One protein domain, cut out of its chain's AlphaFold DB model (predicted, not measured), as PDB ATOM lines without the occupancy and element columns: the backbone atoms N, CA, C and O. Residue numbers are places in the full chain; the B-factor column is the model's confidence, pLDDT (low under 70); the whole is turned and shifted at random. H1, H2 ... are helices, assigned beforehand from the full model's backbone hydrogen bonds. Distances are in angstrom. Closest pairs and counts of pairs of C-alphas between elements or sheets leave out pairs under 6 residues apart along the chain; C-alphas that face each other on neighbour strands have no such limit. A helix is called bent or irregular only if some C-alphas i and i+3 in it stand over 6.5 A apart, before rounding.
ATOM      1  N   TRP A   2     178.375 175.307 201.863       93.88
ATOM      2  CA  TRP A   2     178.431 173.988 201.227       93.88
ATOM      3  C   TRP A   2     179.900 173.615 201.062       93.88
ATOM      4  O   TRP A   2     180.681 174.442 200.604       93.88
ATOM      5  N   ALA A   3     180.261 172.398 201.462       92.94
ATOM      6  CA  ALA A   3     181.634 171.916 201.444       92.94
ATOM      7  C   ALA A   3     181.686 170.518 200.824       92.94
ATOM      8  O   ALA A   3     180.816 169.680 201.078       92.94
ATOM      9  N   TRP A   4     182.722 170.273 200.028       94.69
ATOM     10  CA  TRP A   4     182.982 168.988 199.387       94.69
ATOM     11  C   TRP A   4     184.462 168.650 199.504       94.69
ATOM     12  O   TRP A   4     185.314 169.532 199.436       94.69
ATOM     13  N   THR A   5     184.776 167.361 199.619       96.00
ATOM     14  CA  THR A   5     186.152 166.877 199.491       96.00
ATOM     15  C   THR A   5     186.400 166.474 198.045       96.00
ATOM     16  O   THR A   5     185.732 165.581 197.524       96.00
ATOM     17  N   ILE A   6     187.368 167.121 197.402       96.06
ATOM     18  CA  ILE A   6     187.817 166.767 196.055       96.06
ATOM     19  C   ILE A   6     189.047 165.869 196.193       96.06
ATOM     20  O   ILE A   6     189.993 166.208 196.900       96.06
ATOM     21  N   VAL A   7     189.022 164.717 195.527       97.12
ATOM     22  CA  VAL A   7     190.114 163.736 195.521       97.12
ATOM     23  C   VAL A   7     190.464 163.355 194.088       97.12
ATOM     24  O   VAL A   7     189.629 163.457 193.186       97.12
ATOM     25  N   ASP A   8     191.694 162.893 193.877       97.75
ATOM     26  CA  ASP A   8     192.102 162.364 192.579       97.75
ATOM     27  C   ASP A   8     191.330 161.067 192.277       97.75
ATOM     28  O   ASP A   8     191.189 160.183 193.128       97.75
ATOM     29  N   ARG A   9     190.831 160.941 191.044       97.44
ATOM     30  CA  ARG A   9     190.082 159.764 190.583       97.44
ATOM     31  C   ARG A   9     190.894 158.468 190.696       97.44
ATOM     32  O   ARG A   9     190.310 157.412 190.931       97.44
ATOM     33  N   SER A  10     192.206 158.540 190.503       98.00
ATOM     34  CA  SER A  10     193.130 157.404 190.513       98.00
ATOM     35  C   SER A  10     193.520 156.924 191.914       98.00
ATOM     36  O   SER A  10     194.099 155.846 192.033       98.00
ATOM     37  N   MET A  11     193.188 157.669 192.978       97.94
ATOM     38  CA  MET A  11     193.498 157.251 194.349       97.94
ATOM     39  C   MET A  11     192.821 155.916 194.688       97.94
ATOM     40  O   MET A  11     191.640 155.764 194.369       97.94
ATOM     41  N   PRO A  12     193.502 154.980 195.375       98.50
ATOM     42  CA  PRO A  12     192.869 153.794 195.947       98.50
ATOM     43  C   PRO A  12     191.693 154.148 196.860       98.50
ATOM     44  O   PRO A  12     191.615 155.253 197.406       98.50
ATOM     45  N   GLU A  13     190.758 153.218 197.029       97.88
ATOM     46  CA  GLU A  13     189.516 153.479 197.759       97.88
ATOM     47  C   GLU A  13     189.764 153.863 199.215       97.88
ATOM     48  O   GLU A  13     189.213 154.858 199.688       97.88
ATOM     49  N   GLU A  14     190.664 153.152 199.885       98.12
ATOM     50  CA  GLU A  14     191.048 153.419 201.264       98.12
ATOM     51  C   GLU A  14     191.695 154.801 201.434       98.12
ATOM     52  O   GLU A  14     191.468 155.479 202.436       98.12
ATOM     53  N   VAL A  15     192.443 155.271 200.430       98.38
ATOM     54  CA  VAL A  15     193.068 156.600 200.450       98.38
ATOM     55  C   VAL A  15     192.014 157.688 200.261       98.38
ATOM     56  O   VAL A  15     192.044 158.697 200.964       98.38
ATOM     57  N   ARG A  16     191.050 157.486 199.351       98.19
ATOM     58  CA  ARG A  16     189.932 158.425 199.166       98.19
ATOM     59  C   ARG A  16     189.097 158.546 200.436       98.19
ATOM     60  O   ARG A  16     188.745 159.662 200.817       98.19
ATOM     61  N   ASP A  17     188.809 157.429 201.102       98.06
ATOM     62  CA  ASP A  17     188.045 157.455 202.349       98.06
ATOM     63  C   ASP A  17     188.828 158.127 203.486       98.06
ATOM     64  O   ASP A  17     188.282 158.980 204.188       98.06
ATOM     65  N   ALA A  18     190.133 157.859 203.593       98.12
ATOM     66  CA  ALA A  18     190.999 158.546 204.548       98.12
ATOM     67  C   ALA A  18     191.018 160.071 204.327       98.12
ATOM     68  O   ALA A  18     190.875 160.829 205.286       98.12
ATOM     69  N   GLN A  19     191.125 160.535 203.075       97.94
ATOM     70  CA  GLN A  19     191.077 161.965 202.739       97.94
ATOM     71  C   GLN A  19     189.718 162.596 203.064       97.94
ATOM     72  O   GLN A  19     189.663 163.708 203.595       97.94
ATOM     73  N   ARG A  20     188.615 161.887 202.789       96.81
ATOM     74  CA  ARG A  20     187.253 162.326 203.128       96.81
ATOM     75  C   ARG A  20     187.079 162.491 204.639       96.81
ATOM     76  O   ARG A  20     186.580 163.521 205.088       96.81
ATOM     77  N   LEU A  21     187.499 161.496 205.424       96.94
ATOM     78  CA  LEU A  21     187.415 161.535 206.886       96.94
ATOM     79  C   LEU A  21     188.317 162.615 207.486       96.94
ATOM     80  O   LEU A  21     187.898 163.316 208.407       96.94
ATOM     81  N   TYR A  22     189.529 162.777 206.953       97.00
ATOM     82  CA  TYR A  22     190.447 163.824 207.389       97.00
ATOM     83  C   TYR A  22     189.846 165.215 207.168       97.00
ATOM     84  O   TYR A  22     189.730 165.973 208.127       97.00
ATOM     85  N   ASN A  23     189.375 165.507 205.948       96.88
ATOM     86  CA  ASN A  23     188.765 166.798 205.628       96.88
ATOM     87  C   ASN A  23     187.506 167.069 206.455       96.88
ATOM     88  O   ASN A  23     187.324 168.188 206.916       96.88
ATOM     89  N   LEU A  24     186.671 166.055 206.714       96.19
ATOM     90  CA  LEU A  24     185.512 166.211 207.598       96.19
ATOM     91  C   LEU A  24     185.925 166.621 209.021       96.19
ATOM     92  O   LEU A  24     185.247 167.430 209.649       96.19
ATOM     93  N   ARG A  25     187.039 166.076 209.528       97.38
ATOM     94  CA  ARG A  25     187.545 166.376 210.873       97.38
ATOM     95  C   ARG A  25     188.239 167.734 210.965       97.38
ATOM     96  O   ARG A  25     188.327 168.264 212.064       97.38
ATOM     97  N   THR A  26     188.742 168.289 209.865       97.62
ATOM     98  CA  THR A  26     189.482 169.561 209.870       97.62
ATOM     99  C   THR A  26     188.650 170.733 209.356       97.62
ATOM    100  O   THR A  26     188.480 171.703 210.088       97.62
ATOM    101  N   PHE A  27     188.080 170.600 208.154       96.88
ATOM    102  CA  PHE A  27     187.350 171.641 207.412       96.88
ATOM    103  C   PHE A  27     185.872 171.282 207.162       96.88
ATOM    104  O   PHE A  27     185.206 171.824 206.280       96.88
ATOM    105  N   GLY A  28     185.345 170.302 207.902       93.50
ATOM    106  CA  GLY A  28     183.914 170.017 207.940       93.50
ATOM    107  C   GLY A  28     183.160 170.972 208.876       93.50
ATOM    108  O   GLY A  28     183.781 171.716 209.627       93.50
ATOM    109  N   PRO A  29     181.816 170.907 208.923       92.06
ATOM    110  CA  PRO A  29     181.006 171.759 209.805       92.06
ATOM    111  C   PRO A  29     181.320 171.626 211.304       92.06
ATOM    112  O   PRO A  29     181.027 172.528 212.078       92.06
ATOM    113  N   THR A  30     181.885 170.491 211.718       92.62
ATOM    114  CA  THR A  30     182.378 170.234 213.083       92.62
ATOM    115  C   THR A  30     183.900 170.075 213.094       92.62
ATOM    116  O   THR A  30     184.453 169.341 213.916       92.62
ATOM    117  N   GLY A  31     184.568 170.650 212.095       96.50
ATOM    118  CA  GLY A  31     185.997 170.531 211.882       96.50
ATOM    119  C   GLY A  31     186.783 171.313 212.926       96.50
ATOM    120  O   GLY A  31     186.345 172.363 213.387       96.50
ATOM    121  N   ILE A  32     187.939 170.794 213.327       97.06
ATOM    122  CA  ILE A  32     188.766 171.420 214.366       97.06
ATOM    123  C   ILE A  32     189.431 172.728 213.921       97.06
ATOM    124  O   ILE A  32     189.879 173.457 214.788       97.06
ATOM    125  N   PHE A  33     189.520 173.009 212.615       97.12
ATOM    126  CA  PHE A  33     190.043 174.283 212.103       97.12
ATOM    127  C   PHE A  33     188.908 175.215 211.671       97.12
ATOM    128  O   PHE A  33     188.894 176.376 212.053       97.12
ATOM    129  N   GLU A  34     187.900 174.689 210.966       96.81
ATOM    130  CA  GLU A  34     186.778 175.505 210.470       96.81
ATOM    131  C   GLU A  34     185.975 176.192 211.584       96.81
ATOM    132  O   GLU A  34     185.389 177.252 211.376       96.81
ATOM    133  N   GLN A  35     185.923 175.588 212.775       94.69
ATOM    134  CA  GLN A  35     185.257 176.207 213.920       94.69
ATOM    135  C   GLN A  35     185.922 177.529 214.331       94.69
ATOM    136  O   GLN A  35     185.204 178.482 214.633       94.69
ATOM    137  N   ASP A  36     187.254 177.601 214.280       97.19
ATOM    138  CA  ASP A  36     188.010 178.807 214.631       97.19
ATOM    139  C   ASP A  36     187.861 179.884 213.535       97.19
ATOM    140  O   ASP A  36     187.648 181.065 213.831       97.19
ATOM    141  N   ASP A  37     187.880 179.479 212.257       97.06
ATOM    142  CA  ASP A  37     187.642 180.385 211.121       97.06
ATOM    143  C   ASP A  37     186.234 181.008 211.179       97.06
ATOM    144  O   ASP A  37     186.056 182.210 210.943       97.06
ATOM    145  N   GLY A  38     185.229 180.213 211.564       94.56
ATOM    146  CA  GLY A  38     183.854 180.675 211.742       94.56
ATOM    147  C   GLY A  38     183.724 181.797 212.775       94.56
ATOM    148  O   GLY A  38     183.027 182.780 212.513       94.56
ATOM    149  N   GLU A  39     184.422 181.682 213.910       96.00
ATOM    150  CA  GLU A  39     184.466 182.725 214.944       96.00
ATOM    151  C   GLU A  39     185.112 184.011 214.408       96.00
ATOM    152  O   GLU A  39     184.569 185.108 214.572       96.00
ATOM    153  N   ASN A  40     186.244 183.888 213.707       96.19
ATOM    154  CA  ASN A  40     186.949 185.036 213.131       96.19
ATOM    155  C   ASN A  40     186.038 185.822 212.176       96.19
ATOM    156  O   ASN A  40     185.939 187.051 212.262       96.19
ATOM    157  N   TRP A  41     185.335 185.124 211.282       95.81
ATOM    158  CA  TRP A  41     184.456 185.769 210.308       95.81
ATOM    159  C   TRP A  41     183.209 186.373 210.952       95.81
ATOM    160  O   TRP A  41     182.805 187.480 210.574       95.81
ATOM    161  N   SER A  42     182.593 185.688 211.923       96.69
ATOM    162  CA  SER A  42     181.398 186.208 212.589       96.69
ATOM    163  C   SER A  42     181.693 187.486 213.363       96.69
ATOM    164  O   SER A  42     180.927 188.450 213.262       96.69
ATOM    165  N   GLU A  43     182.816 187.534 214.078       97.19
ATOM    166  CA  GLU A  43     183.175 188.687 214.900       97.19
ATOM    167  C   GLU A  43     183.585 189.895 214.056       97.19
ATOM    168  O   GLU A  43     183.086 191.000 214.291       97.19
ATOM    169  N   VAL A  44     184.391 189.704 213.002       95.75
ATOM    170  CA  VAL A  44     184.727 190.791 212.063       95.75
ATOM    171  C   VAL A  44     183.457 191.395 211.460       95.75
ATOM    172  O   VAL A  44     183.295 192.621 211.446       95.75
ATOM    173  N   GLN A  45     182.511 190.563 211.017       95.56
ATOM    174  CA  GLN A  45     181.254 191.039 210.439       95.56
ATOM    175  C   GLN A  45     180.354 191.737 211.471       95.56
ATOM    176  O   GLN A  45     179.672 192.712 211.133       95.56
ATOM    177  N   SER A  46     180.328 191.243 212.709       96.44
ATOM    178  CA  SER A  46     179.571 191.835 213.813       96.44
ATOM    179  C   SER A  46     180.090 193.240 214.138       96.44
ATOM    180  O   SER A  46     179.332 194.215 214.099       96.44
ATOM    181  N   ILE A  47     181.405 193.370 214.342       95.81
ATOM    182  CA  ILE A  47     182.078 194.627 214.701       95.81
ATOM    183  C   ILE A  47     182.019 195.652 213.561       95.81
ATOM    184  O   ILE A  47     181.906 196.853 213.819       95.81
ATOM    185  N   SER A  48     182.010 195.207 212.301       94.38
ATOM    186  CA  SER A  48     181.904 196.085 211.122       94.38
ATOM    187  C   SER A  48     180.584 196.872 211.046       94.38
ATOM    188  O   SER A  48     180.435 197.746 210.201       94.38
ATOM    189  N   ARG A  49     179.607 196.604 211.926       94.00
ATOM    190  CA  ARG A  49     178.366 197.396 212.036       94.00
ATOM    191  C   ARG A  49     178.497 198.623 212.943       94.00
ATOM    192  O   ARG A  49     177.579 199.441 212.988       94.00
ATOM    193  N   GLY A  50     179.594 198.752 213.690       96.56
ATOM    194  CA  GLY A  50     179.824 199.882 214.587       96.56
ATOM    195  C   GLY A  50     180.077 201.186 213.827       96.56
ATOM    196  O   GLY A  50     180.750 201.208 212.802       96.56
ATOM    197  N   PHE A  51     179.560 202.302 214.348       95.94
ATOM    198  CA  PHE A  51     179.664 203.614 213.695       95.94
ATOM    199  C   PHE A  51     181.118 204.051 213.435       95.94
ATOM    200  O   PHE A  51     181.429 204.564 212.364       95.94
ATOM    201  N   VAL A  52     182.010 203.835 214.406       95.00
ATOM    202  CA  VAL A  52     183.436 204.184 214.277       95.00
ATOM    203  C   VAL A  52     184.204 203.099 213.525       95.00
ATOM    204  O   VAL A  52     185.013 203.400 212.658       95.00
ATOM    205  N   THR A  53     183.957 201.830 213.836       94.38
ATOM    206  CA  THR A  53     184.700 200.705 213.249       94.38
ATOM    207  C   THR A  53     184.440 200.546 211.752       94.38
ATOM    208  O   THR A  53     185.333 200.120 211.035       94.38
ATOM    209  N   ASN A  54     183.270 200.954 211.256       94.44
ATOM    210  CA  ASN A  54     182.950 200.935 209.826       94.44
ATOM    211  C   ASN A  54     183.481 202.155 209.041       94.44
ATOM    212  O   ASN A  54     183.268 202.252 207.836       94.44
ATOM    213  N   SER A  55     184.122 203.129 209.698       95.56
ATOM    214  CA  SER A  55     184.689 204.306 209.017       95.56
ATOM    215  C   SER A  55     186.197 204.206 208.777       95.56
ATOM    216  O   SER A  55     186.785 205.108 208.180       95.56
ATOM    217  N   VAL A  56     186.824 203.106 209.203       94.44
ATOM    218  CA  VAL A  56     188.254 202.843 209.017       94.44
ATOM    219  C   VAL A  56     188.481 201.758 207.969       94.44
ATOM    220  O   VAL A  56     187.740 200.782 207.883       94.44
ATOM    221  N   ALA A  57     189.522 201.931 207.154       95.31
ATOM    222  CA  ALA A  57     189.891 200.952 206.140       95.31
ATOM    223  C   ALA A  57     190.632 199.756 206.757       95.31
ATOM    224  O   ALA A  57     191.442 199.917 207.671       95.31
TER     225      ALA A  57
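AT A GLANCE: This is residues 2 to 57 of the 107 residues of the protein "Putative large terminal subunit of phenylpropionate dioxygenase" of Mycobacteroides abscessus subsp. abscessus (UniProt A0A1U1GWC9). Two helices, H1 and then H2, stand end to end at a slight angle and make most of the length of a slender rod. Before them, residues 2 to 12 run along beside H1 in the opposite sense and then turn round into it; after them, residues 48 to 57 fold into a small hook at the far end of H2. The printed part has 56 residues with two named helices, H1 then H2, and no named strand; the class is all helix, with 29 residues in named elements. The whole is extended, with a radius of gyration of the C-alphas of 17.5 A and spans of 54 by 18 by 15 A.

HOW THE PARTS SIT: Start at Trp 2 and read on to H1, residues 13 to 27; a short link of 6 residues then leads to H2, residues 34 to 47. H1 and H2 are close but not clearly touching, with 2 pairs of C-alphas within 8 A. Look at Phe 27 and Glu 34, whose C-alphas are the closest of the two helices, 5.0 A apart. The helices run the same way at a shallow tilt of 31 degrees, and their centres are 24.9 A apart. In H1 and H2 every O i to N i+4 pair is within hydrogen-bond range.

IN THESE COORDINATES: Find C-alpha 13 at (189.516, 153.479, 197.759), where H1 begins; it runs 20.7 A to C-alpha 27 at (187.350, 171.641, 207.412). H2 begins at C-alpha 34 and runs 20.1 A to C-alpha 47 at (182.078, 194.627, 214.701). Neither helix is bent or irregular.

THE WHOLE: The two C-alphas farthest apart are those of Pro 12 and Phe 51, 54.5 A. Those of Trp 2 and Ala 57, the first and last printed, are 29.7 A apart. The printed part has no cut, its mean pLDDT is 96.2, and no printed residue is under 70.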